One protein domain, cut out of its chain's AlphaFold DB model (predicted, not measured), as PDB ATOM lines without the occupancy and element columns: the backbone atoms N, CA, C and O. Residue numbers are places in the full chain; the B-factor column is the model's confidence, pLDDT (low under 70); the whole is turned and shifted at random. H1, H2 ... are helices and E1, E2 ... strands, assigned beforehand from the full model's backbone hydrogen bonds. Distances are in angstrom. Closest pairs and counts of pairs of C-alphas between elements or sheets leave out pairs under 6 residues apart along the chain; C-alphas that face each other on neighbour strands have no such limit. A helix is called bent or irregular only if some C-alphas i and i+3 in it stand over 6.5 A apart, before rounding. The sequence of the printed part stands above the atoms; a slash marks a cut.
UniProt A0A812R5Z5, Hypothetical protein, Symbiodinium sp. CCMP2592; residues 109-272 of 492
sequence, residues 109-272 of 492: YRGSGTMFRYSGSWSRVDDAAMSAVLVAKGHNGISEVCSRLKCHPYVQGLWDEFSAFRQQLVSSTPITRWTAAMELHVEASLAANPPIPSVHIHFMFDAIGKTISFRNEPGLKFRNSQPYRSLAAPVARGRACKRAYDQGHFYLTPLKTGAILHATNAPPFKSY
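This is residues 109 to 272 of the 492 residues of the protein "Hypothetical protein" of Symbiodinium sp. CCMP2592 (UniProt A0A812R5Z5). A twisted antiparallel sheet, in the order E2, E4, E3, E6, is sandwiched between the long helix H2 on one face and the shorter H4 on the other. The bent helix H1 folds back on itself at one end of the sheet, with small H3 nearby; the tiny strand pair E1 and E5 sits at the other end. The printed part has 164 residues, of mixed class, with four named helices and six named strands in the order E1 E2 H1 H2 E3 H3 E4 E5 H4 E6. It is compact, with a radius of gyration of the C-alphas of 16.3 A, and spans 49 by 33 by 24 A.

Begin at E1, residues 109 to 111, antiparallel to E5, residues 212 to 214; N 111 and O 212 are 3.0 A apart. Edge strand E2, residues 113 to 118, is antiparallel to E4, residues 199 to 206, with N 116 and O 203 at 2.8 A. By its hydrogen bonds H1, residues 128 to 149, was assigned as one helix, but it is bent: C-alphas 136 and 139 are 9.6 A apart. Arms H1a, 128 to 136, and H1b, 139 to 149, touch, closest at C-alphas 134 and 141, 5.5 A, and run opposite ways; H1b is irregular, with C-alphas 140 and 143 7.3 A apart. H2, residues 153 to 171, runs along the strands, 17 degrees from E4 on the local plane, at a height over the sheet of 9.7 A. E3, residues 177 to 184, is antiparallel to E4, N 181 and O 202 at 3.0 A, and to edge strand E6, residues 259 to 264, N 180 and O 263 at 2.8 A. H3, residues 186 to 191, only grazes the sheet. H4, residues 240 to 251, is over E4 at a height of 8.8 A; C-alphas 204 and 249, their closest, are 6.0 A apart. The sheet makes three layers, helices on both faces: H1b and H2 on one, H4 on the other. Every O i to N i+4 pair is within hydrogen-bond range in H1a, H2, H3 and H4, and 5 of 7 in H1b.

Find C-alpha 109, where E1 begins, at (123.313, 178.938, 148.925). H2 runs 27.0 A from C-alpha 153 at (118.212, 194.506, 176.766); E3 and E4 each measure 23.7 A. E6 ends at C-alpha 264, (134.338, 184.249, 166.439).

C-alphas 136 and 209, the two farthest apart, are 49.6 A apart. The printed part has no cut. The link from E5 to H4 is long, residues 215 to 239, and its residues 228 to 229 pair antiparallel with 116 to 117 of E2. Mean pLDDT of the printed part is 90.3; residues 215 to 219, 231 to 233 and 239 are under 70.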
ATOM      1  N   TYR A 109     121.885 178.701 149.120       87.38
ATOM      2  CA  TYR A 109     123.313 178.938 148.925       87.38
ATOM      3  C   TYR A 109     124.051 177.622 148.732       87.38
ATOM      4  O   TYR A 109     123.785 176.639 149.424       87.38
ATOM      5  N   ARG A 110     125.015 177.617 147.810       88.69
ATOM      6  CA  ARG A 110     125.952 176.514 147.616       88.69
ATOM      7  C   ARG A 110     127.352 177.072 147.378       88.69
ATOM      8  O   ARG A 110     127.577 177.758 146.388       88.69
ATOM      9  N   GLY A 111     128.291 176.761 148.264       89.06
ATOM     10  CA  GLY A 111     129.677 177.229 148.171       89.06
ATOM     11  C   GLY A 111     130.509 176.825 149.384       89.06
ATOM     12  O   GLY A 111     129.996 176.200 150.301       89.06
ATOM     13  N   SER A 112     131.803 177.140 149.396       90.88
ATOM     14  CA  SER A 112     132.714 176.772 150.497       90.88
ATOM     15  C   SER A 112     132.796 177.799 151.630       90.88
ATOM     16  O   SER A 112     133.411 177.521 152.656       90.88
ATOM     17  N   GLY A 113     132.189 178.971 151.459       91.56
ATOM     18  CA  GLY A 113     132.227 180.067 152.421       91.56
ATOM     19  C   GLY A 113     131.745 181.379 151.812       91.56
ATOM     20  O   GLY A 113     131.878 181.605 150.602       91.56
ATOM     21  N   THR A 114     131.130 182.221 152.635       92.88
ATOM     22  CA  THR A 114     130.589 183.531 152.251       92.88
ATOM     23  C   THR A 114     130.303 184.366 153.497       92.88
ATOM     24  O   THR A 114     130.326 183.856 154.617       92.88
ATOM     25  N   MET A 115     129.992 185.643 153.283       94.06
ATOM     26  CA  MET A 115     129.470 186.533 154.310       94.06
ATOM     27  C   MET A 115     128.008 186.858 154.035       94.06
ATOM     28  O   MET A 115     127.667 187.355 152.957       94.06
ATOM     29  N   PHE A 116     127.162 186.593 155.024       93.62
ATOM     30  CA  PHE A 116     125.773 187.017 155.036       93.62
ATOM     31  C   PHE A 116     125.570 188.270 155.876       93.62
ATOM     32  O   PHE A 116     126.325 188.529 156.816       93.62
ATOM     33  N   ARG A 117     124.542 189.039 155.525       92.88
ATOM     34  CA  ARG A 117     124.017 190.159 156.305       92.88
ATOM     35  C   ARG A 117     122.528 189.933 156.551       92.88
ATOM     36  O   ARG A 117     121.795 189.648 155.610       92.88
ATOM     37  N   TYR A 118     122.103 190.076 157.797       93.19
ATOM     38  CA  TYR A 118     120.723 189.947 158.247       93.19
ATOM     39  C   TYR A 118     120.223 191.298 158.760       93.19
ATOM     40  O   TYR A 118     120.845 191.895 159.639       93.19
ATOM     41  N   SER A 119     119.087 191.748 158.236       91.94
ATOM     42  CA  SER A 119     118.332 192.906 158.729       91.94
ATOM     43  C   SER A 119     116.836 192.685 158.493       91.94
ATOM     44  O   SER A 119     116.455 191.879 157.648       91.94
ATOM     45  N   GLY A 120     115.961 193.349 159.236       88.88
ATOM     46  CA  GLY A 120     114.509 193.162 159.117       88.88
ATOM     47  C   GLY A 120     113.728 194.200 159.906       88.88
ATOM     48  O   GLY A 120     114.302 195.179 160.377       88.88
ATOM     49  N   SER A 121     112.427 193.994 160.091       85.38
ATOM     50  CA  SER A 121     111.610 194.870 160.947       85.38
ATOM     51  C   SER A 121     112.162 194.918 162.380       85.38
ATOM     52  O   SER A 121     112.236 195.980 162.993       85.38
ATOM     53  N   TRP A 122     112.680 193.779 162.847       91.38
ATOM     54  CA  TRP A 122     113.341 193.590 164.138       91.38
ATOM     55  C   TRP A 122     114.656 194.363 164.303       91.38
ATOM     56  O   TRP A 122     115.185 194.420 165.412       91.38
ATOM     57  N   SER A 123     115.219 194.927 163.233       93.00
ATOM     58  CA  SER A 123     116.463 195.695 163.297       93.00
ATOM     59  C   SER A 123     116.303 197.027 164.024       93.00
ATOM     60  O   SER A 123     117.296 197.555 164.516       93.00
ATOM     61  N   ARG A 124     115.096 197.597 164.070       93.38
ATOM     62  CA  ARG A 124     114.859 198.895 164.710       93.38
ATOM     63  C   ARG A 124     114.861 198.749 166.226       93.38
ATOM     64  O   ARG A 124     114.292 197.800 166.761       93.38
ATOM     65  N   VAL A 125     115.515 199.686 166.900       94.56
ATOM     66  CA  VAL A 125     115.582 199.750 168.359       94.56
ATOM     67  C   VAL A 125     114.864 201.013 168.810       94.56
ATOM     68  O   VAL A 125     115.380 202.119 168.656       94.56
ATOM     69  N   ASP A 126     113.665 200.827 169.353       91.44
ATOM     70  CA  ASP A 126     112.818 201.918 169.826       91.44
ATOM     71  C   ASP A 126     113.333 202.453 171.171       91.44
ATOM     72  O   ASP A 126     112.935 202.000 172.243       91.44
ATOM     73  N   ASP A 127     114.242 203.426 171.107       94.75
ATOM     74  CA  ASP A 127     114.770 204.145 172.269       94.75
ATOM     75  C   ASP A 127     114.839 205.647 171.967       94.75
ATOM     76  O   ASP A 127     115.659 206.119 171.171       94.75
ATOM     77  N   ALA A 128     113.967 206.415 172.623       93.25
ATOM     78  CA  ALA A 128     113.837 207.851 172.391       93.25
ATOM     79  C   ALA A 128     115.125 208.631 172.706       93.25
ATOM     80  O   ALA A 128     115.425 209.619 172.034       93.25
ATOM     81  N   ALA A 129     115.908 208.190 173.695       94.69
ATOM     82  CA  ALA A 129     117.136 208.870 174.083       94.69
ATOM     83  C   ALA A 129     118.241 208.655 173.040       94.69
ATOM     84  O   ALA A 129     118.984 209.588 172.735       94.69
ATOM     85  N   MET A 130     118.345 207.456 172.464       95.62
ATOM     86  CA  MET A 130     119.276 207.183 171.365       95.62
ATOM     87  C   MET A 130     118.859 207.889 170.069       95.62
ATOM     88  O   MET A 130     119.710 208.478 169.400       95.62
ATOM     89  N   SER A 131     117.564 207.906 169.745       94.81
ATOM     90  CA  SER A 131     117.043 208.655 168.593       94.81
ATOM     91  C   SER A 131     117.321 210.155 168.718       94.81
ATOM     92  O   SER A 131     117.778 210.775 167.760       94.81
ATOM     93  N   ALA A 132     117.158 210.740 169.910       94.94
ATOM     94  CA  ALA A 132     117.492 212.144 170.158       94.94
ATOM     95  C   ALA A 132     118.982 212.451 169.915       94.94
ATOM     96  O   ALA A 132     119.314 213.501 169.363       94.94
ATOM     97  N   VAL A 133     119.888 211.527 170.266       95.44
ATOM     98  CA  VAL A 133     121.324 211.665 169.967       95.44
ATOM     99  C   VAL A 133     121.574 211.669 168.457       95.44
ATOM    100  O   VAL A 133     122.334 212.512 167.978       95.44
ATOM    101  N   LEU A 134     120.927 210.776 167.699       94.19
ATOM    102  CA  LEU A 134     121.045 210.746 166.236       94.19
ATOM    103  C   LEU A 134     120.490 212.020 165.588       94.19
ATOM    104  O   LEU A 134     121.131 212.562 164.694       94.19
ATOM    105  N   VAL A 135     119.356 212.534 166.070       94.25
ATOM    106  CA  VAL A 135     118.770 213.799 165.597       94.25
ATOM    107  C   VAL A 135     119.714 214.976 165.845       94.25
ATOM    108  O   VAL A 135     119.946 215.779 164.947       94.25
ATOM    109  N   ALA A 136     120.279 215.082 167.049       95.00
ATOM    110  CA  ALA A 136     121.093 216.233 167.433       95.00
ATOM    111  C   ALA A 136     122.510 216.208 166.842       95.00
ATOM    112  O   ALA A 136     123.073 217.261 166.549       95.00
ATOM    113  N   LYS A 137     123.119 215.020 166.712       94.06
ATOM    114  CA  LYS A 137     124.547 214.876 166.373       94.06
ATOM    115  C   LYS A 137     124.807 214.189 165.031       94.06
ATOM    116  O   LYS A 137     125.950 214.202 164.574       94.06
ATOM    117  N   GLY A 138     123.803 213.569 164.407       92.38
ATOM    118  CA  GLY A 138     123.966 212.808 163.167       92.38
ATOM    119  C   GLY A 138     125.099 211.783 163.270       92.38
ATOM    120  O   GLY A 138     125.184 211.017 164.234       92.38
ATOM    121  N   HIS A 139     126.028 211.821 162.312       89.56
ATOM    122  CA  HIS A 139     127.216 210.960 162.298       89.56
ATOM    123  C   HIS A 139     128.090 211.085 163.559       89.56
ATOM    124  O   HIS A 139     128.640 210.086 164.023       89.56
ATOM    125  N   ASN A 140     128.158 212.265 164.186       89.50
ATOM    126  CA  ASN A 140     128.953 212.477 165.403       89.50
ATOM    127  C   ASN A 140     128.350 211.782 166.640       89.50
ATOM    128  O   ASN A 140     129.018 211.648 167.664       89.50
ATOM    129  N   GLY A 141     127.094 211.327 166.564       92.62
ATOM    130  CA  GLY A 141     126.410 210.596 167.633       92.62
ATOM    131  C   GLY A 141     126.624 209.079 167.607       92.62
ATOM    132  O   GLY A 141     126.277 208.403 168.575       92.62
ATOM    133  N   ILE A 142     127.203 208.522 166.535       92.69
ATOM    134  CA  ILE A 142     127.253 207.066 166.299       92.69
ATOM    135  C   ILE A 142     127.945 206.311 167.440       92.69
ATOM    136  O   ILE A 142     127.426 205.298 167.906       92.69
ATOM    137  N   SER A 143     129.100 206.793 167.908       91.19
ATOM    138  CA  SER A 143     129.869 206.124 168.972       91.19
ATOM    139  C   SER A 143     129.094 206.060 170.297       91.19
ATOM    140  O   SER A 143     129.079 205.032 170.982       91.19
ATOM    141  N   GLU A 144     128.380 207.141 170.625       93.81
ATOM    142  CA  GLU A 144     127.538 207.228 171.818       93.81
ATOM    143  C   GLU A 144     126.360 206.248 171.732       93.81
ATOM    144  O   GLU A 144     126.124 205.474 172.662       93.81
ATOM    145  N   VAL A 145     125.672 206.215 170.587       96.12
ATOM    146  CA  VAL A 145     124.558 205.289 170.336       96.12
ATOM    147  C   VAL A 145     125.026 203.834 170.396       96.12
ATOM    148  O   VAL A 145     124.409 203.024 171.082       96.12
ATOM    149  N   CYS A 146     126.155 203.494 169.770       95.31
ATOM    150  CA  CYS A 146     126.703 202.134 169.817       95.31
ATOM    151  C   CYS A 146     127.049 201.697 171.245       95.31
ATOM    152  O   CYS A 146     126.812 200.547 171.611       95.31
ATOM    153  N   SER A 147     127.582 202.608 172.061       94.19
ATOM    154  CA  SER A 147     127.909 202.323 173.462       94.19
ATOM    155  C   SER A 147     126.663 201.999 174.287       94.19
ATOM    156  O   SER A 147     126.703 201.090 175.112       94.19
ATOM    157  N   ARG A 148     125.538 202.675 174.024       96.25
ATOM    158  CA  ARG A 148     124.248 202.375 174.667       96.25
ATOM    159  C   ARG A 148     123.639 201.069 174.153       96.25
ATOM    160  O   ARG A 148     123.217 200.241 174.957       96.25
ATOM    161  N   LEU A 149     123.673 200.832 172.838       97.00
ATOM    162  CA  LEU A 149     123.169 199.597 172.222       97.00
ATOM    163  C   LEU A 149     123.860 198.343 172.772       97.00
ATOM    164  O   LEU A 149     123.200 197.323 172.956       97.00
ATOM    165  N   LYS A 150     125.156 198.421 173.103       96.06
ATOM    166  CA  LYS A 150     125.904 197.314 173.720       96.06
ATOM    167  C   LYS A 150     125.290 196.799 175.014       96.06
ATOM    168  O   LYS A 150     125.455 195.625 175.301       96.06
ATOM    169  N   CYS A 151     124.592 197.628 175.780       95.75
ATOM    170  CA  CYS A 151     123.972 197.213 177.042       95.75
ATOM    171  C   CYS A 151     122.440 197.155 176.954       95.75
ATOM    172  O   CYS A 151     121.780 196.893 177.957       95.75
ATOM    173  N   HIS A 152     121.861 197.409 175.779       97.50
ATOM    174  CA  HIS A 152     120.417 197.502 175.625       97.50
ATOM    175  C   HIS A 152     119.768 196.102 175.681       97.50
ATOM    176  O   HIS A 152     120.135 195.241 174.874       97.50
ATOM    177  N   PRO A 153     118.771 195.849 176.557       96.88
ATOM    178  CA  PRO A 153     118.212 194.506 176.766       96.88
ATOM    179  C   PRO A 153     117.671 193.844 175.496       96.88
ATOM    180  O   PRO A 153     117.936 192.672 175.247       96.88
ATOM    181  N   TYR A 154     116.971 194.605 174.648       96.06
ATOM    182  CA  TYR A 154     116.472 194.090 173.366       96.06
ATOM    183  C   TYR A 154     117.608 193.655 172.426       96.06
ATOM    184  O   TYR A 154     117.498 192.637 171.750       96.06
ATOM    185  N   VAL A 155     118.715 194.406 172.405       97.50
ATOM    186  CA  VAL A 155     119.868 194.131 171.534       97.50
ATOM    187  C   VAL A 155     120.617 192.892 172.025       97.50
ATOM    188  O   VAL A 155     120.998 192.049 171.216       97.50
ATOM    189  N   GLN A 156     120.764 192.749 173.345       98.00
ATOM    190  CA  GLN A 156     121.325 191.551 173.972       98.00
ATOM    191  C   GLN A 156     120.474 190.309 173.681       98.00
ATOM    192  O   GLN A 156     120.993 189.331 173.151       98.00
ATOM    193  N   GLY A 157     119.156 190.378 173.895       97.38
ATOM    194  CA  GLY A 157     118.254 189.264 173.585       97.38
ATOM    195  C   GLY A 157     118.277 188.872 172.102       97.38
ATOM    196  O   GLY A 157     118.337 187.691 171.764       97.38
ATOM    197  N   LEU A 158     118.322 189.859 171.202       96.88
ATOM    198  CA  LEU A 158     118.469 189.622 169.764       96.88
ATOM    199  C   LEU A 158     119.787 188.902 169.424       96.88
ATOM    200  O   LEU A 158     119.817 188.034 168.548       96.88
ATOM    201  N   TRP A 159     120.880 189.253 170.103       98.06
ATOM    202  CA  TRP A 159     122.181 188.614 169.918       98.06
ATOM    203  C   TRP A 159     122.229 187.182 170.460       98.06
ATOM    204  O   TRP A 159     122.836 186.311 169.825       98.06
ATOM    205  N   ASP A 160     121.568 186.916 171.584       98.00
ATOM    206  CA  ASP A 160     121.445 185.572 172.154       98.00
ATOM    207  C   ASP A 160     120.649 184.652 171.223       98.00
ATOM    208  O   ASP A 160     121.102 183.551 170.887       98.00
ATOM    209  N   GLU A 161     119.518 185.133 170.699       97.00
ATOM    210  CA  GLU A 161     118.733 184.418 169.690       97.00
ATOM    211  C   GLU A 161     119.549 184.136 168.424       97.00
ATOM    212  O   GLU A 161     119.543 183.012 167.908       97.00
ATOM    213  N   PHE A 162     120.293 185.129 167.926       96.88
ATOM    214  CA  PHE A 162     121.161 184.935 166.766       96.88
ATOM    215  C   PHE A 162     122.288 183.938 167.054       96.88
ATOM    216  O   PHE A 162     122.665 183.143 166.192       96.88
ATOM    217  N   SER A 163     122.826 183.944 168.271       97.12
ATOM    218  CA  SER A 163     123.860 183.002 168.694       97.12
ATOM    219  C   SER A 163     123.346 181.563 168.724       97.12
ATOM    220  O   SER A 163     124.062 180.672 168.255       97.12
ATOM    221  N   ALA A 164     122.113 181.337 169.185       95.69
ATOM    222  CA  ALA A 164     121.452 180.033 169.129       95.69
ATOM    223  C   ALA A 164     121.195 179.587 167.679       95.69
ATOM    224  O   ALA A 164     121.553 178.469 167.296       95.69
ATOM    225  N   PHE A 165     120.672 180.489 166.842       94.44
ATOM    226  CA  PHE A 165     120.476 180.258 165.407       94.44
ATOM    227  C   PHE A 165     121.782 179.856 164.703       94.44
ATOM    228  O   PHE A 165     121.857 178.830 164.021       94.44
ATOM    229  N   ARG A 166     122.855 180.617 164.928       95.00
ATOM    230  CA  ARG A 166     124.198 180.318 164.423       95.00
ATOM    231  C   ARG A 166     124.688 178.952 164.898       95.00
ATOM    232  O   ARG A 166     125.265 178.211 164.107       95.00
ATOM    233  N   GLN A 167     124.511 178.618 166.175       95.12
ATOM    234  CA  GLN A 167     124.961 177.337 166.720       95.12
ATOM    235  C   GLN A 167     124.246 176.160 166.050       95.12
ATOM    236  O   GLN A 167     124.899 175.186 165.671       95.12
ATOM    237  N   GLN A 168     122.937 176.280 165.816       91.88
ATOM    238  CA  GLN A 168     122.173 175.298 165.051       91.88
ATOM    239  C   GLN A 168     122.723 175.152 163.623       91.88
ATOM    240  O   GLN A 168     122.982 174.030 163.176       91.88
ATOM    241  N   LEU A 169     122.978 176.267 162.930       91.06
ATOM    242  CA  LEU A 169     123.579 176.261 161.593       91.06
ATOM    243  C   LEU A 169     124.937 175.556 161.569       91.06
ATOM    244  O   LEU A 169     125.162 174.669 160.748       91.06
ATOM    245  N   VAL A 170     125.839 175.919 162.479       93.19
ATOM    246  CA  VAL A 170     127.183 175.330 162.556       93.19
ATOM    247  C   VAL A 170     127.115 173.837 162.893       93.19
ATOM    248  O   VAL A 170     127.845 173.058 162.294       93.19
ATOM    249  N   SER A 171     126.216 173.410 163.785       91.88
ATOM    250  CA  SER A 171     126.078 171.992 164.166       91.88
ATOM    251  C   SER A 171     125.519 171.093 163.054       91.88
ATOM    252  O   SER A 171     125.805 169.900 163.021       91.88
ATOM    253  N   SER A 172     124.737 171.664 162.135       89.75
ATOM    254  CA  SER A 172     124.056 170.940 161.054       89.75
ATOM    255  C   SER A 172     124.780 171.025 159.706       89.75
ATOM    256  O   SER A 172     124.304 170.478 158.709       89.75
ATOM    257  N   THR A 173     125.935 171.694 159.645       91.00
ATOM    258  CA  THR A 173     126.680 171.931 158.402       91.00
ATOM    259  C   THR A 173     128.174 171.676 158.576       91.00
ATOM    260  O   THR A 173     128.675 171.632 159.693       91.00
ATOM    261  N   PRO A 174     128.944 171.529 157.480       94.06
ATOM    262  CA  PRO A 174     130.389 171.340 157.579       94.06
ATOM    263  C   PRO A 174     131.168 172.632 157.903       94.06
ATOM    264  O   PRO A 174     132.368 172.671 157.641       94.06
ATOM    265  N   ILE A 175     130.525 173.691 158.418       94.88
ATOM    266  CA  ILE A 175     131.189 174.959 158.756       94.88
ATOM    267  C   ILE A 175     132.300 174.709 159.779       94.88
ATOM    268  O   ILE A 175     132.064 174.178 160.860       94.88
ATOM    269  N   THR A 176     133.515 175.140 159.443       94.69
ATOM    270  CA  THR A 176     134.692 175.003 160.314       94.69
ATOM    271  C   THR A 176     135.066 176.313 160.991       94.69
ATOM    272  O   THR A 176     135.475 176.322 162.152       94.69
ATOM    273  N   ARG A 177     134.906 177.433 160.283       96.44
ATOM    274  CA  ARG A 177     135.236 178.770 160.773       96.44
ATOM    275  C   ARG A 177     134.033 179.670 160.633       96.44
ATOM    276  O   ARG A 177     133.328 179.614 159.628       96.44
ATOM    277  N   TRP A 178     133.815 180.505 161.635       96.94
ATOM    278  CA  TRP A 178     132.749 181.481 161.647       96.94
ATOM    279  C   TRP A 178     133.145 182.733 162.434       96.94
ATOM    280  O   TRP A 178     133.862 182.676 163.435       96.94
ATOM    281  N   THR A 179     132.641 183.873 161.976       97.75
ATOM    282  CA  THR A 179     132.660 185.152 162.685       97.75
ATOM    283  C   THR A 179     131.293 185.796 162.523       97.75
ATOM    284  O   THR A 179     130.788 185.906 161.408       97.75
ATOM    285  N   ALA A 180     130.697 186.220 163.628       97.38
ATOM    286  CA  ALA A 180     129.472 186.999 163.647       97.38
ATOM    287  C   ALA A 180     129.755 188.370 164.262       97.38
ATOM    288  O   ALA A 180     130.489 188.460 165.249       97.38
ATOM    289  N   ALA A 181     129.150 189.416 163.711       97.00
ATOM    290  CA  ALA A 181     129.206 190.759 164.273       97.00
ATOM    291  C   ALA A 181     127.851 191.447 164.125       97.00
ATOM    292  O   ALA A 181     127.227 191.373 163.070       97.00
ATOM    293  N   MET A 182     127.406 192.106 165.185       97.19
ATOM    294  CA  MET A 182     126.278 193.020 165.172       97.19
ATOM    295  C   MET A 182     126.812 194.446 165.097       97.19
ATOM    296  O   MET A 182     127.651 194.849 165.910       97.19
ATOM    297  N   GLU A 183     126.322 195.199 164.122       95.44
ATOM    298  CA  GLU A 183     126.757 196.562 163.831       95.44
ATOM    299  C   GLU A 183     125.534 197.488 163.733       95.44
ATOM    300  O   GLU A 183     124.426 197.061 163.387       95.44
ATOM    301  N   LEU A 184     125.728 198.768 164.054       95.19
ATOM    302  CA  LEU A 184     124.752 199.812 163.764       95.19
ATOM    303  C   LEU A 184     124.671 200.000 162.245       95.19
ATOM    304  O   LEU A 184     125.663 200.288 161.577       95.19
ATOM    305  N   HIS A 185     123.467 199.908 161.698       92.19
ATOM    306  CA  HIS A 185     123.174 200.246 160.314       92.19
ATOM    307  C   HIS A 185     123.073 201.764 160.174       92.19
ATOM    308  O   HIS A 185     121.980 202.326 160.195       92.19
ATOM    309  N   VAL A 186     124.224 202.432 160.087       90.19
ATOM    310  CA  VAL A 186     124.334 203.903 160.108       90.19
ATOM    311  C   VAL A 186     123.406 204.560 159.085       90.19
ATOM    312  O   VAL A 186     122.621 205.430 159.450       90.19
ATOM    313  N   GLU A 187     123.444 204.104 157.833       87.62
ATOM    314  CA  GLU A 187     122.633 204.675 156.754       87.62
ATOM    315  C   GLU A 187     121.133 204.540 157.020       87.62
ATOM    316  O   GLU A 187     120.419 205.536 156.980       87.62
ATOM    317  N   ALA A 188     120.647 203.340 157.356       88.25
ATOM    318  CA  ALA A 188     119.231 203.149 157.671       88.25
ATOM    319  C   ALA A 188     118.809 203.905 158.938       88.25
ATOM    320  O   ALA A 188     117.673 204.370 159.022       88.25
ATOM    321  N   SER A 189     119.721 204.052 159.904       92.12
ATOM    322  CA  SER A 189     119.432 204.756 161.154       92.12
ATOM    323  C   SER A 189     119.238 206.254 160.939       92.12
ATOM    324  O   SER A 189     118.353 206.852 161.547       92.12
ATOM    325  N   LEU A 190     120.058 206.854 160.073       91.00
ATOM    326  CA  LEU A 190     120.015 208.284 159.765       91.00
ATOM    327  C   LEU A 190     118.989 208.633 158.679       91.00
ATOM    328  O   LEU A 190     118.462 209.737 158.689       91.00
ATOM    329  N   ALA A 191     118.695 207.708 157.760       88.44
ATOM    330  CA  ALA A 191     117.713 207.920 156.694       88.44
ATOM    331  C   ALA A 191     116.255 207.814 157.170       88.44
ATOM    332  O   ALA A 191     115.345 208.253 156.465       88.44
ATOM    333  N   ALA A 192     116.011 207.216 158.339       85.62
ATOM    334  CA  ALA A 192     114.689 207.218 158.950       85.62
ATOM    335  C   ALA A 192     114.252 208.654 159.295       85.62
ATOM    336  O   ALA A 192     115.075 209.494 159.658       85.62
ATOM    337  N   ASN A 193     112.950 208.933 159.199       86.12
ATOM    338  CA  ASN A 193     112.380 210.223 159.578       86.12
ATOM    339  C   ASN A 193     111.274 210.030 160.638       86.12
ATOM    340  O   ASN A 193     110.178 209.590 160.276       86.12
ATOM    341  N   PRO A 194     111.540 210.334 161.923       89.38
ATOM    342  CA  PRO A 194     112.826 210.789 162.473       89.38
ATOM    343  C   PRO A 194     113.903 209.676 162.488       89.38
ATOM    344  O   PRO A 194     113.548 208.499 162.389       89.38
ATOM    345  N   PRO A 195     115.201 210.023 162.629       93.19
ATOM    346  CA  PRO A 195     116.288 209.059 162.811       93.19
ATOM    347  C   PRO A 195     116.030 208.089 163.969       93.19
ATOM    348  O   PRO A 195     115.689 208.514 165.074       93.19
ATOM    349  N   ILE A 196     116.220 206.789 163.726       93.94
ATOM    350  CA  ILE A 196     115.973 205.708 164.696       93.94
ATOM    351  C   ILE A 196     117.123 204.700 164.620       93.94
ATOM    352  O   ILE A 196     117.417 204.212 163.526       93.94
ATOM    353  N   PRO A 197     117.757 204.320 165.745       95.81
ATOM    354  CA  PRO A 197     118.813 203.317 165.736       95.81
ATOM    355  C   PRO A 197     118.338 202.002 165.108       95.81
ATOM    356  O   PRO A 197     117.335 201.418 165.514       95.81
ATOM    357  N   SER A 198     119.078 201.527 164.113       95.31
ATOM    358  CA  SER A 198     118.812 200.267 163.423       95.31
ATOM    359  C   SER A 198     120.065 199.402 163.442       95.31
ATOM    360  O   SER A 198     121.144 199.890 163.128       95.31
ATOM    361  N   VAL A 199     119.949 198.123 163.793       96.12
ATOM    362  CA  VAL A 199     121.070 197.171 163.839       96.12
ATOM    363  C   VAL A 199     120.974 196.131 162.728       96.12
ATOM    364  O   VAL A 199     119.883 195.718 162.332       96.12
ATOM    365  N   HIS A 200     122.110 195.647 162.245       94.94
ATOM    366  CA  HIS A 200     122.169 194.469 161.381       94.94
ATOM    367  C   HIS A 200     123.222 193.488 161.887       94.94
ATOM    368  O   HIS A 200     124.116 193.843 162.658       94.94
ATOM    369  N   ILE A 201     123.115 192.235 161.450       96.06
ATOM    370  CA  ILE A 201     124.027 191.171 161.862       96.06
ATOM    371  C   ILE A 201     124.740 190.612 160.641       96.06
ATOM    372  O   ILE A 201     124.116 190.119 159.704       96.06
ATOM    373  N   HIS A 202     126.062 190.651 160.667       95.56
ATOM    374  CA  HIS A 202     126.916 189.973 159.714       95.56
ATOM    375  C   HIS A 202     127.306 188.583 160.214       95.56
ATOM    376  O   HIS A 202     127.617 188.395 161.390       95.56
ATOM    377  N   PHE A 203     127.351 187.617 159.298       95.81
ATOM    378  CA  PHE A 203     127.802 186.255 159.561       95.81
ATOM    379  C   PHE A 203     128.711 185.763 158.437       95.81
ATOM    380  O   PHE A 203     128.251 185.400 157.354       95.81
ATOM    381  N   MET A 204     130.015 185.768 158.696       96.12
ATOM    382  CA  MET A 204     131.035 185.187 157.830       96.12
ATOM    383  C   MET A 204     131.301 183.747 158.251       96.12
ATOM    384  O   MET A 204     131.537 183.486 159.430       96.12
ATOM    385  N   PHE A 205     131.327 182.821 157.300       95.19
ATOM    386  CA  PHE A 205     131.690 181.432 157.567       95.19
ATOM    387  C   PHE A 205     132.416 180.792 156.389       95.19
ATOM    388  O   PHE A 205     132.235 181.184 155.233       95.19
ATOM    389  N   ASP A 206     133.183 179.747 156.685       94.62
ATOM    390  CA  ASP A 206     133.751 178.855 155.684       94.62
ATOM    391  C   ASP A 206     133.974 177.430 156.216       94.62
ATOM    392  O   ASP A 206     134.035 177.159 157.423       94.62
ATOM    393  N   ALA A 207     134.068 176.500 155.272       91.12
ATOM    394  CA  ALA A 207     134.289 175.080 155.497       91.12
ATOM    395  C   ALA A 207     135.486 174.590 154.675       91.12
ATOM    396  O   ALA A 207     135.315 173.647 153.912       91.12
ATOM    397  N   ILE A 208     136.646 175.265 154.754       81.19
ATOM    398  CA  ILE A 208     137.869 175.031 153.943       81.19
ATOM    399  C   ILE A 208     137.881 173.665 153.222       81.19
ATOM    400  O   ILE A 208     138.067 172.616 153.836       81.19
ATOM    401  N   GLY A 209     137.686 173.676 151.899       80.31
ATOM    402  CA  GLY A 209     137.737 172.473 151.054       80.31
ATOM    403  C   GLY A 209     136.450 171.637 150.981       80.31
ATOM    404  O   GLY A 209     136.385 170.705 150.183       80.31
ATOM    405  N   LYS A 210     135.405 171.971 151.743       89.12
ATOM    406  CA  LYS A 210     134.077 171.342 151.694       89.12
ATOM    407  C   LYS A 210     133.039 172.309 151.133       89.12
ATOM    408  O   LYS A 210     133.113 173.521 151.316       89.12
ATOM    409  N   THR A 211     132.044 171.755 150.444       89.81
ATOM    410  CA  THR A 211     130.886 172.529 149.980       89.81
ATOM    411  C   THR A 211     129.823 172.567 151.071       89.81
ATOM    412  O   THR A 211     129.393 171.527 151.563       89.81
ATOM    413  N   ILE A 212     129.367 173.767 151.400       89.50
ATOM    414  CA  ILE A 212     128.208 174.046 152.241       89.50
ATOM    415  C   ILE A 212     127.012 174.245 151.312       89.50
ATOM    416  O   ILE A 212     127.123 174.910 150.279       89.50
ATOM    417  N   SER A 213     125.871 173.655 151.661       87.62
ATOM    418  CA  SER A 213     124.635 173.797 150.899       87.62
ATOM    419  C   SER A 213     123.475 174.092 151.841       87.62
ATOM    420  O   SER A 213     123.106 173.247 152.648       87.62
ATOM    421  N   PHE A 214     122.857 175.252 151.666       83.88
ATOM    422  CA  PHE A 214     121.575 175.619 152.257       83.88
ATOM    423  C   PHE A 214     120.527 175.543 151.145       83.88
ATOM    424  O   PHE A 214     120.531 176.375 150.240       83.88
ATOM    425  N   ARG A 215     119.680 174.508 151.128       68.50
ATOM    426  CA  ARG A 215     118.624 174.343 150.108       68.50
ATOM    427  C   ARG A 215     117.274 174.690 150.715       68.50
ATOM    428  O   ARG A 215     116.896 173.953 151.605       68.50
ATOM    429  N   ASN A 216     116.575 175.728 150.230       51.59
ATOM    430  CA  ASN A 216     115.141 176.058 150.438       51.59
ATOM    431  C   ASN A 216     114.515 175.803 151.833       51.59
ATOM    432  O   ASN A 216     113.293 175.736 151.971       51.59
ATOM    433  N   GLU A 217     115.333 175.671 152.867       52.62
ATOM    434  CA  GLU A 217     114.945 175.326 154.224       52.62
ATOM    435  C   GLU A 217     114.736 176.614 155.033       52.62
ATOM    436  O   GLU A 217     115.412 177.619 154.784       52.62
ATOM    437  N   PRO A 218     113.873 176.592 156.064       58.59
ATOM    438  CA  PRO A 218     113.778 177.665 157.054       58.59
ATOM    439  C   PRO A 218     115.132 178.022 157.689       58.59
ATOM    440  O   PRO A 218     115.297 179.134 158.175       58.59
ATOM    441  N   GLY A 219     116.102 177.100 157.655       67.56
ATOM    442  CA  GLY A 219     117.381 177.208 158.354       67.56
ATOM    443  C   GLY A 219     118.267 178.385 157.954       67.56
ATOM    444  O   GLY A 219     119.123 178.754 158.742       67.56
ATOM    445  N   LEU A 220     118.084 179.006 156.783       83.62
ATOM    446  CA  LEU A 220     118.885 180.182 156.418       83.62
ATOM    447  C   LEU A 220     118.295 181.500 156.946       83.62
ATOM    448  O   LEU A 220     119.008 182.500 156.994       83.62
ATOM    449  N   LYS A 221     117.013 181.508 157.338       87.56
ATOM    450  CA  LYS A 221     116.294 182.709 157.770       87.56
ATOM    451  C   LYS A 221     116.509 182.982 159.250       87.56
ATOM    452  O   LYS A 221     116.358 182.085 160.074       87.56
ATOM    453  N   PHE A 222     116.728 184.246 159.586       90.12
ATOM    454  CA  PHE A 222     116.741 184.710 160.968       90.12
ATOM    455  C   PHE A 222     115.585 185.687 161.188       90.12
ATOM    456  O   PHE A 222     115.453 186.657 160.442       90.12
ATOM    457  N   ARG A 223     114.710 185.400 162.165       88.62
ATOM    458  CA  ARG A 223     113.472 186.164 162.433       88.62
ATOM    459  C   ARG A 223     112.682 186.492 161.154       88.62
ATOM    460  O   ARG A 223     112.339 187.636 160.889       88.62
ATOM    461  N   ASN A 224     112.438 185.471 160.326       82.19
ATOM    462  CA  ASN A 224     111.749 185.568 159.026       82.19
ATOM    463  C   ASN A 224     112.426 186.461 157.966       82.19
ATOM    464  O   ASN A 224     111.910 186.587 156.853       82.19
ATOM    465  N   SER A 225     113.605 187.012 158.258       85.50
ATOM    466  CA  SER A 225     114.426 187.725 157.289       85.50
ATOM    467  C   SER A 225     115.376 186.768 156.570       85.50
ATOM    468  O   SER A 225     116.021 185.911 157.187       85.50
ATOM    469  N   GLN A 226     115.442 186.899 155.247       86.38
ATOM    470  CA  GLN A 226     116.452 186.226 154.438       86.38
ATOM    471  C   GLN A 226     117.765 187.005 154.493       86.38
ATOM    472  O   GLN A 226     117.737 188.235 154.488       86.38
ATOM    473  N   PRO A 227     118.917 186.318 154.508       89.12
ATOM    474  CA  PRO A 227     120.171 187.026 154.412       89.12
ATOM    475  C   PRO A 227     120.381 187.576 153.012       89.12
ATOM    476  O   PRO A 227     119.985 186.982 152.005       89.12
ATOM    477  N   TYR A 228     121.153 188.646 152.970       86.69
ATOM    478  CA  TYR A 228     121.848 189.068 151.771       86.69
ATOM    479  C   TYR A 228     123.241 188.489 151.729       86.69
ATOM    480  O   TYR A 228     123.905 188.345 152.763       86.69
ATOM    481  N   ARG A 229     123.732 188.237 150.519       86.50
ATOM    482  CA  ARG A 229     125.171 188.118 150.322       86.50
ATOM    483  C   ARG A 229     125.768 189.520 150.355       86.50
ATOM    484  O   ARG A 229     125.515 190.317 149.464       86.50
ATOM    485  N   SER A 230     126.570 189.803 151.378       80.50
ATOM    486  CA  SER A 230     127.188 191.122 151.513       80.50
ATOM    487  C   SER A 230     128.075 191.436 150.304       80.50
ATOM    488  O   SER A 230     128.785 190.553 149.823       80.50
ATOM    489  N   LEU A 231     128.113 192.695 149.861       65.56
ATOM    490  CA  LEU A 231     129.059 193.160 148.833       65.56
ATOM    491  C   LEU A 231     130.529 192.918 149.215       65.56
ATOM    492  O   LEU A 231     131.377 192.699 148.357       65.56
ATOM    493  N   ALA A 232     130.826 192.893 150.516       63.97
ATOM    494  CA  ALA A 232     132.144 192.548 151.039       63.97
ATOM    495  C   ALA A 232     132.368 191.022 151.141       63.97
ATOM    496  O   ALA A 232     133.357 190.573 151.728       63.97
ATOM    497  N   ALA A 233     131.455 190.202 150.608       67.88
ATOM    498  CA  ALA A 233     131.615 188.759 150.594       67.88
ATOM    499  C   ALA A 233     132.796 188.354 149.695       67.88
ATOM    500  O   ALA A 233     132.926 188.824 148.566       67.88
ATOM    501  N   PRO A 234     133.619 187.396 150.136       72.75
ATOM    502  CA  PRO A 234     134.688 186.822 149.327       72.75
ATOM    503  C   PRO A 234     134.172 186.238 147.997       72.75
ATOM    504  O   PRO A 234     133.288 185.376 147.991       72.75
ATOM    505  N   VAL A 235     134.737 186.679 146.863       71.81
ATOM    506  CA  VAL A 235     134.378 186.186 145.506       71.81
ATOM    507  C   VAL A 235     135.516 185.378 144.847       71.81
ATOM    508  O   VAL A 235     135.382 184.869 143.736       71.81
ATOM    509  N   ALA A 236     136.647 185.202 145.533       74.62
ATOM    510  CA  ALA A 236     137.832 184.558 144.967       74.62
ATOM    511  C   ALA A 236     137.683 183.032 144.774       74.62
ATOM    512  O   ALA A 236     137.086 182.335 145.597       74.62
ATOM    513  N   ARG A 237     138.300 182.500 143.707       72.88
ATOM    514  CA  ARG A 237     138.362 181.062 143.375       72.88
ATOM    515  C   ARG A 237     139.776 180.495 143.579       72.88
ATOM    516  O   ARG A 237     140.762 181.231 143.579       72.88
ATOM    517  N   GLY A 238     139.888 179.175 143.734       72.81
ATOM    518  CA  GLY A 238     141.179 178.476 143.819       72.81
ATOM    519  C   GLY A 238     142.027 178.894 145.030       72.81
ATOM    520  O   GLY A 238     141.497 179.116 146.116       72.81
ATOM    521  N   ARG A 239     143.351 179.030 144.859       67.88
ATOM    522  CA  ARG A 239     144.282 179.361 145.964       67.88
ATOM    523  C   ARG A 239     144.000 180.723 146.618       67.88
ATOM    524  O   ARG A 239     144.286 180.901 147.797       67.88
ATOM    525  N   ALA A 240     143.395 181.663 145.889       81.75
ATOM    526  CA  ALA A 240     143.021 182.983 146.406       81.75
ATOM    527  C   ALA A 240     141.794 182.952 147.343       81.75
ATOM    528  O   ALA A 240     141.548 183.910 148.073       81.75
ATOM    529  N   CYS A 241     141.047 181.843 147.359       86.25
ATOM    530  CA  CYS A 241     139.814 181.688 148.128       86.25
ATOM    531  C   CYS A 241     140.047 181.811 149.642       86.25
ATOM    532  O   CYS A 241     139.362 182.579 150.314       86.25
ATOM    533  N   LYS A 242     141.092 181.152 150.171       88.50
ATOM    534  CA  LYS A 242     141.430 181.219 151.603       88.50
ATOM    535  C   LYS A 242     141.730 182.648 152.054       88.50
ATOM    536  O   LYS A 242     141.213 183.077 153.078       88.50
ATOM    537  N   ARG A 243     142.536 183.392 151.285       89.88
ATOM    538  CA  ARG A 243     142.881 184.788 151.600       89.88
ATOM    539  C   ARG A 243     141.631 185.662 151.663       89.88
ATOM    540  O   ARG A 243     141.517 186.489 152.558       89.88
ATOM    541  N   ALA A 244     140.703 185.462 150.731       90.31
ATOM    542  CA  ALA A 244     139.455 186.205 150.714       90.31
ATOM    543  C   ALA A 244     138.575 185.850 151.930       90.31
ATOM    544  O   ALA A 244     138.020 186.745 152.555       90.31
ATOM    545  N   TYR A 245     138.511 184.578 152.342       92.94
ATOM    546  CA  TYR A 245     137.826 184.195 153.584       92.94
ATOM    547  C   TYR A 245     138.469 184.798 154.831       92.94
ATOM    548  O   TYR A 245     137.762 185.365 155.659       92.94
ATOM    549  N   ASP A 246     139.795 184.744 154.937       94.00
ATOM    550  CA  ASP A 246     140.537 185.363 156.039       94.00
ATOM    551  C   ASP A 246     140.264 186.877 156.101       94.00
ATOM    552  O   ASP A 246     140.037 187.414 157.182       94.00
ATOM    553  N   GLN A 247     140.179 187.550 154.947       93.62
ATOM    554  CA  GLN A 247     139.783 188.957 154.862       93.62
ATOM    555  C   GLN A 247     138.337 189.190 155.319       93.62
ATOM    556  O   GLN A 247     138.083 190.172 156.007       93.62
ATOM    557  N   GLY A 248     137.393 188.307 154.979       94.06
ATOM    558  CA  GLY A 248     136.001 188.395 155.440       94.06
ATOM    559  C   GLY A 248     135.862 188.182 156.952       94.06
ATOM    560  O   GLY A 248     135.143 188.920 157.622       94.06
ATOM    561  N   HIS A 249     136.596 187.221 157.521       95.62
ATOM    562  CA  HIS A 249     136.648 187.015 158.972       95.62
ATOM    563  C   HIS A 249     137.289 188.208 159.675       95.62
ATOM    564  O   HIS A 249     136.761 188.693 160.681       95.62
ATOM    565  N   PHE A 250     138.393 188.714 159.115       95.62
ATOM    566  CA  PHE A 250     139.025 189.929 159.600       95.62
ATOM    567  C   PHE A 250     138.056 191.095 159.501       95.62
ATOM    568  O   PHE A 250     137.984 191.872 160.435       95.62
ATOM    569  N   TYR A 251     137.255 191.189 158.437       94.00
ATOM    570  CA  TYR A 251     136.340 192.303 158.261       94.00
ATOM    571  C   TYR A 251     135.394 192.466 159.447       94.00
ATOM    572  O   TYR A 251     135.071 193.586 159.796       94.00
ATOM    573  N   LEU A 252     134.980 191.390 160.108       94.25
ATOM    574  CA  LEU A 252     134.004 191.440 161.199       94.25
ATOM    575  C   LEU A 252     134.610 191.525 162.607       94.25
ATOM    576  O   LEU A 252     133.859 191.567 163.573       94.25
ATOM    577  N   THR A 253     135.940 191.521 162.749       92.75
ATOM    578  CA  THR A 253     136.580 191.404 164.074       92.75
ATOM    579  C   THR A 253     137.048 192.731 164.706       92.75
ATOM    580  O   THR A 253     136.922 192.872 165.923       92.75
ATOM    581  N   PRO A 254     137.629 193.697 163.964       89.31
ATOM    582  CA  PRO A 254     138.041 194.981 164.514       89.31
ATOM    583  C   PRO A 254     136.897 195.746 165.176       89.31
ATOM    584  O   PRO A 254     135.750 195.674 164.736       89.31
ATOM    585  N   LEU A 255     137.237 196.545 166.190       85.88
ATOM    586  CA  LEU A 255     136.321 197.510 166.796       85.88
ATOM    587  C   LEU A 255     136.094 198.670 165.824       85.88
ATOM    588  O   LEU A 255     136.779 199.689 165.875       85.88
ATOM    589  N   LYS A 256     135.155 198.480 164.899       89.56
ATOM    590  CA  LYS A 256     134.785 199.513 163.942       89.56
ATOM    591  C   LYS A 256     133.948 200.610 164.579       89.56
ATOM    592  O   LYS A 256     133.203 200.366 165.533       89.56
ATOM    593  N   THR A 257     133.947 201.773 163.939       84.25
ATOM    594  CA  THR A 257     132.858 202.743 164.060       84.25
ATOM    595  C   THR A 257     131.543 202.034 163.718       84.25
ATOM    596  O   THR A 257     131.375 201.555 162.600       84.25
ATOM    597  N   GLY A 258     130.635 201.899 164.689       89.19
ATOM    598  CA  GLY A 258     129.387 201.144 164.515       89.19
ATOM    599  C   GLY A 258     129.368 199.738 165.130       89.19
ATOM    600  O   GLY A 258     128.308 199.124 165.165       89.19
ATOM    601  N   ALA A 259     130.491 199.208 165.626       92.62
ATOM    602  CA  ALA A 259     130.537 197.853 166.183       92.62
ATOM    603  C   ALA A 259     129.846 197.759 167.557       92.62
ATOM    604  O   ALA A 259     130.170 198.507 168.488       92.62
ATOM    605  N   ILE A 260     128.933 196.793 167.701       95.81
ATOM    606  CA  ILE A 260     128.154 196.564 168.925       95.81
ATOM    607  C   ILE A 260     128.632 195.275 169.601       95.81
ATOM    608  O   ILE A 260     129.316 195.339 170.622       95.81
ATOM    609  N   LEU A 261     128.320 194.115 169.021       96.19
ATOM    610  CA  LEU A 261     128.647 192.792 169.567       96.19
ATOM    611  C   LEU A 261     129.381 191.960 168.521       96.19
ATOM    612  O   LEU A 261     129.175 192.128 167.323       96.19
ATOM    613  N   HIS A 262     130.246 191.055 168.962       96.00
ATOM    614  CA  HIS A 262     131.030 190.208 168.068       96.00
ATOM    615  C   HIS A 262     131.355 188.873 168.738       96.00
ATOM    616  O   HIS A 262     131.620 188.813 169.940       96.00
ATOM    617  N   ALA A 263     131.388 187.804 167.944       97.50
ATOM    618  CA  ALA A 263     131.886 186.500 168.354       97.50
ATOM    619  C   ALA A 263     132.568 185.790 167.177       97.50
ATOM    620  O   ALA A 263     132.131 185.895 166.031       97.50
ATOM    621  N   THR A 264     133.614 185.016 167.459       97.62
ATOM    622  CA  THR A 264     134.338 184.249 166.439       97.62
ATOM    623  C   THR A 264     134.971 182.997 167.029       97.62
ATOM    624  O   THR A 264     135.406 183.007 168.182       97.62
ATOM    625  N   ASN A 265     135.083 181.938 166.225       97.44
ATOM    626  CA  ASN A 265     135.978 180.810 166.503       97.44
ATOM    627  C   ASN A 265     137.288 180.871 165.685       97.44
ATOM    628  O   ASN A 265     138.122 179.973 165.784       97.44
ATOM    629  N   ALA A 266     137.469 181.921 164.879       95.69
ATOM    630  CA  ALA A 266     138.620 182.153 164.016       95.69
ATOM    631  C   ALA A 266     139.263 183.520 164.332       95.69
ATOM    632  O   ALA A 266     139.205 184.439 163.511       95.69
ATOM    633  N   PRO A 267     139.861 183.695 165.526       96.00
ATOM    634  CA  PRO A 267     140.463 184.964 165.918       96.00
ATOM    635  C   PRO A 267     141.595 185.401 164.963       96.00
ATOM    636  O   PRO A 267     142.483 184.594 164.647       96.00
ATOM    637  N   PRO A 268     141.626 186.680 164.537       95.69
ATOM    638  CA  PRO A 268     142.702 187.216 163.710       95.69
ATOM    639  C   PRO A 268     144.039 187.142 164.450       95.69
ATOM    640  O   PRO A 268     144.084 187.121 165.682       95.69
ATOM    641  N   PHE A 269     145.139 187.091 163.696       95.19
ATOM    642  CA  PHE A 269     146.518 186.964 164.200       95.19
ATOM    643  C   PHE A 269     146.840 185.644 164.925       95.19
ATOM    644  O   PHE A 269     148.004 185.390 165.221       95.19
ATOM    645  N   LYS A 270     145.837 184.798 165.191       94.62
ATOM    646  CA  LYS A 270     145.997 183.447 165.748       94.62
ATOM    647  C   LYS A 270     145.627 182.386 164.716       94.62
ATOM    648  O   LYS A 270     146.436 181.522 164.403       94.62
ATOM    649  N   SER A 271     144.420 182.474 164.156       94.81
ATOM    650  CA  SER A 271     143.907 181.502 163.182       94.81
ATOM    651  C   SER A 271     144.337 181.797 161.743       94.81
ATOM    652  O   SER A 271     144.289 180.912 160.891       94.81
ATOM    653  N   TYR A 272     144.728 183.039 161.451       93.62
ATOM    654  CA  TYR A 272     145.241 183.468 160.151       93.62
ATOM    655  C   TYR A 272     146.075 184.749 160.279       93.62
ATOM    656  O   TYR A 272     145.917 185.527 161.225       93.62
TER     657      TYR A 272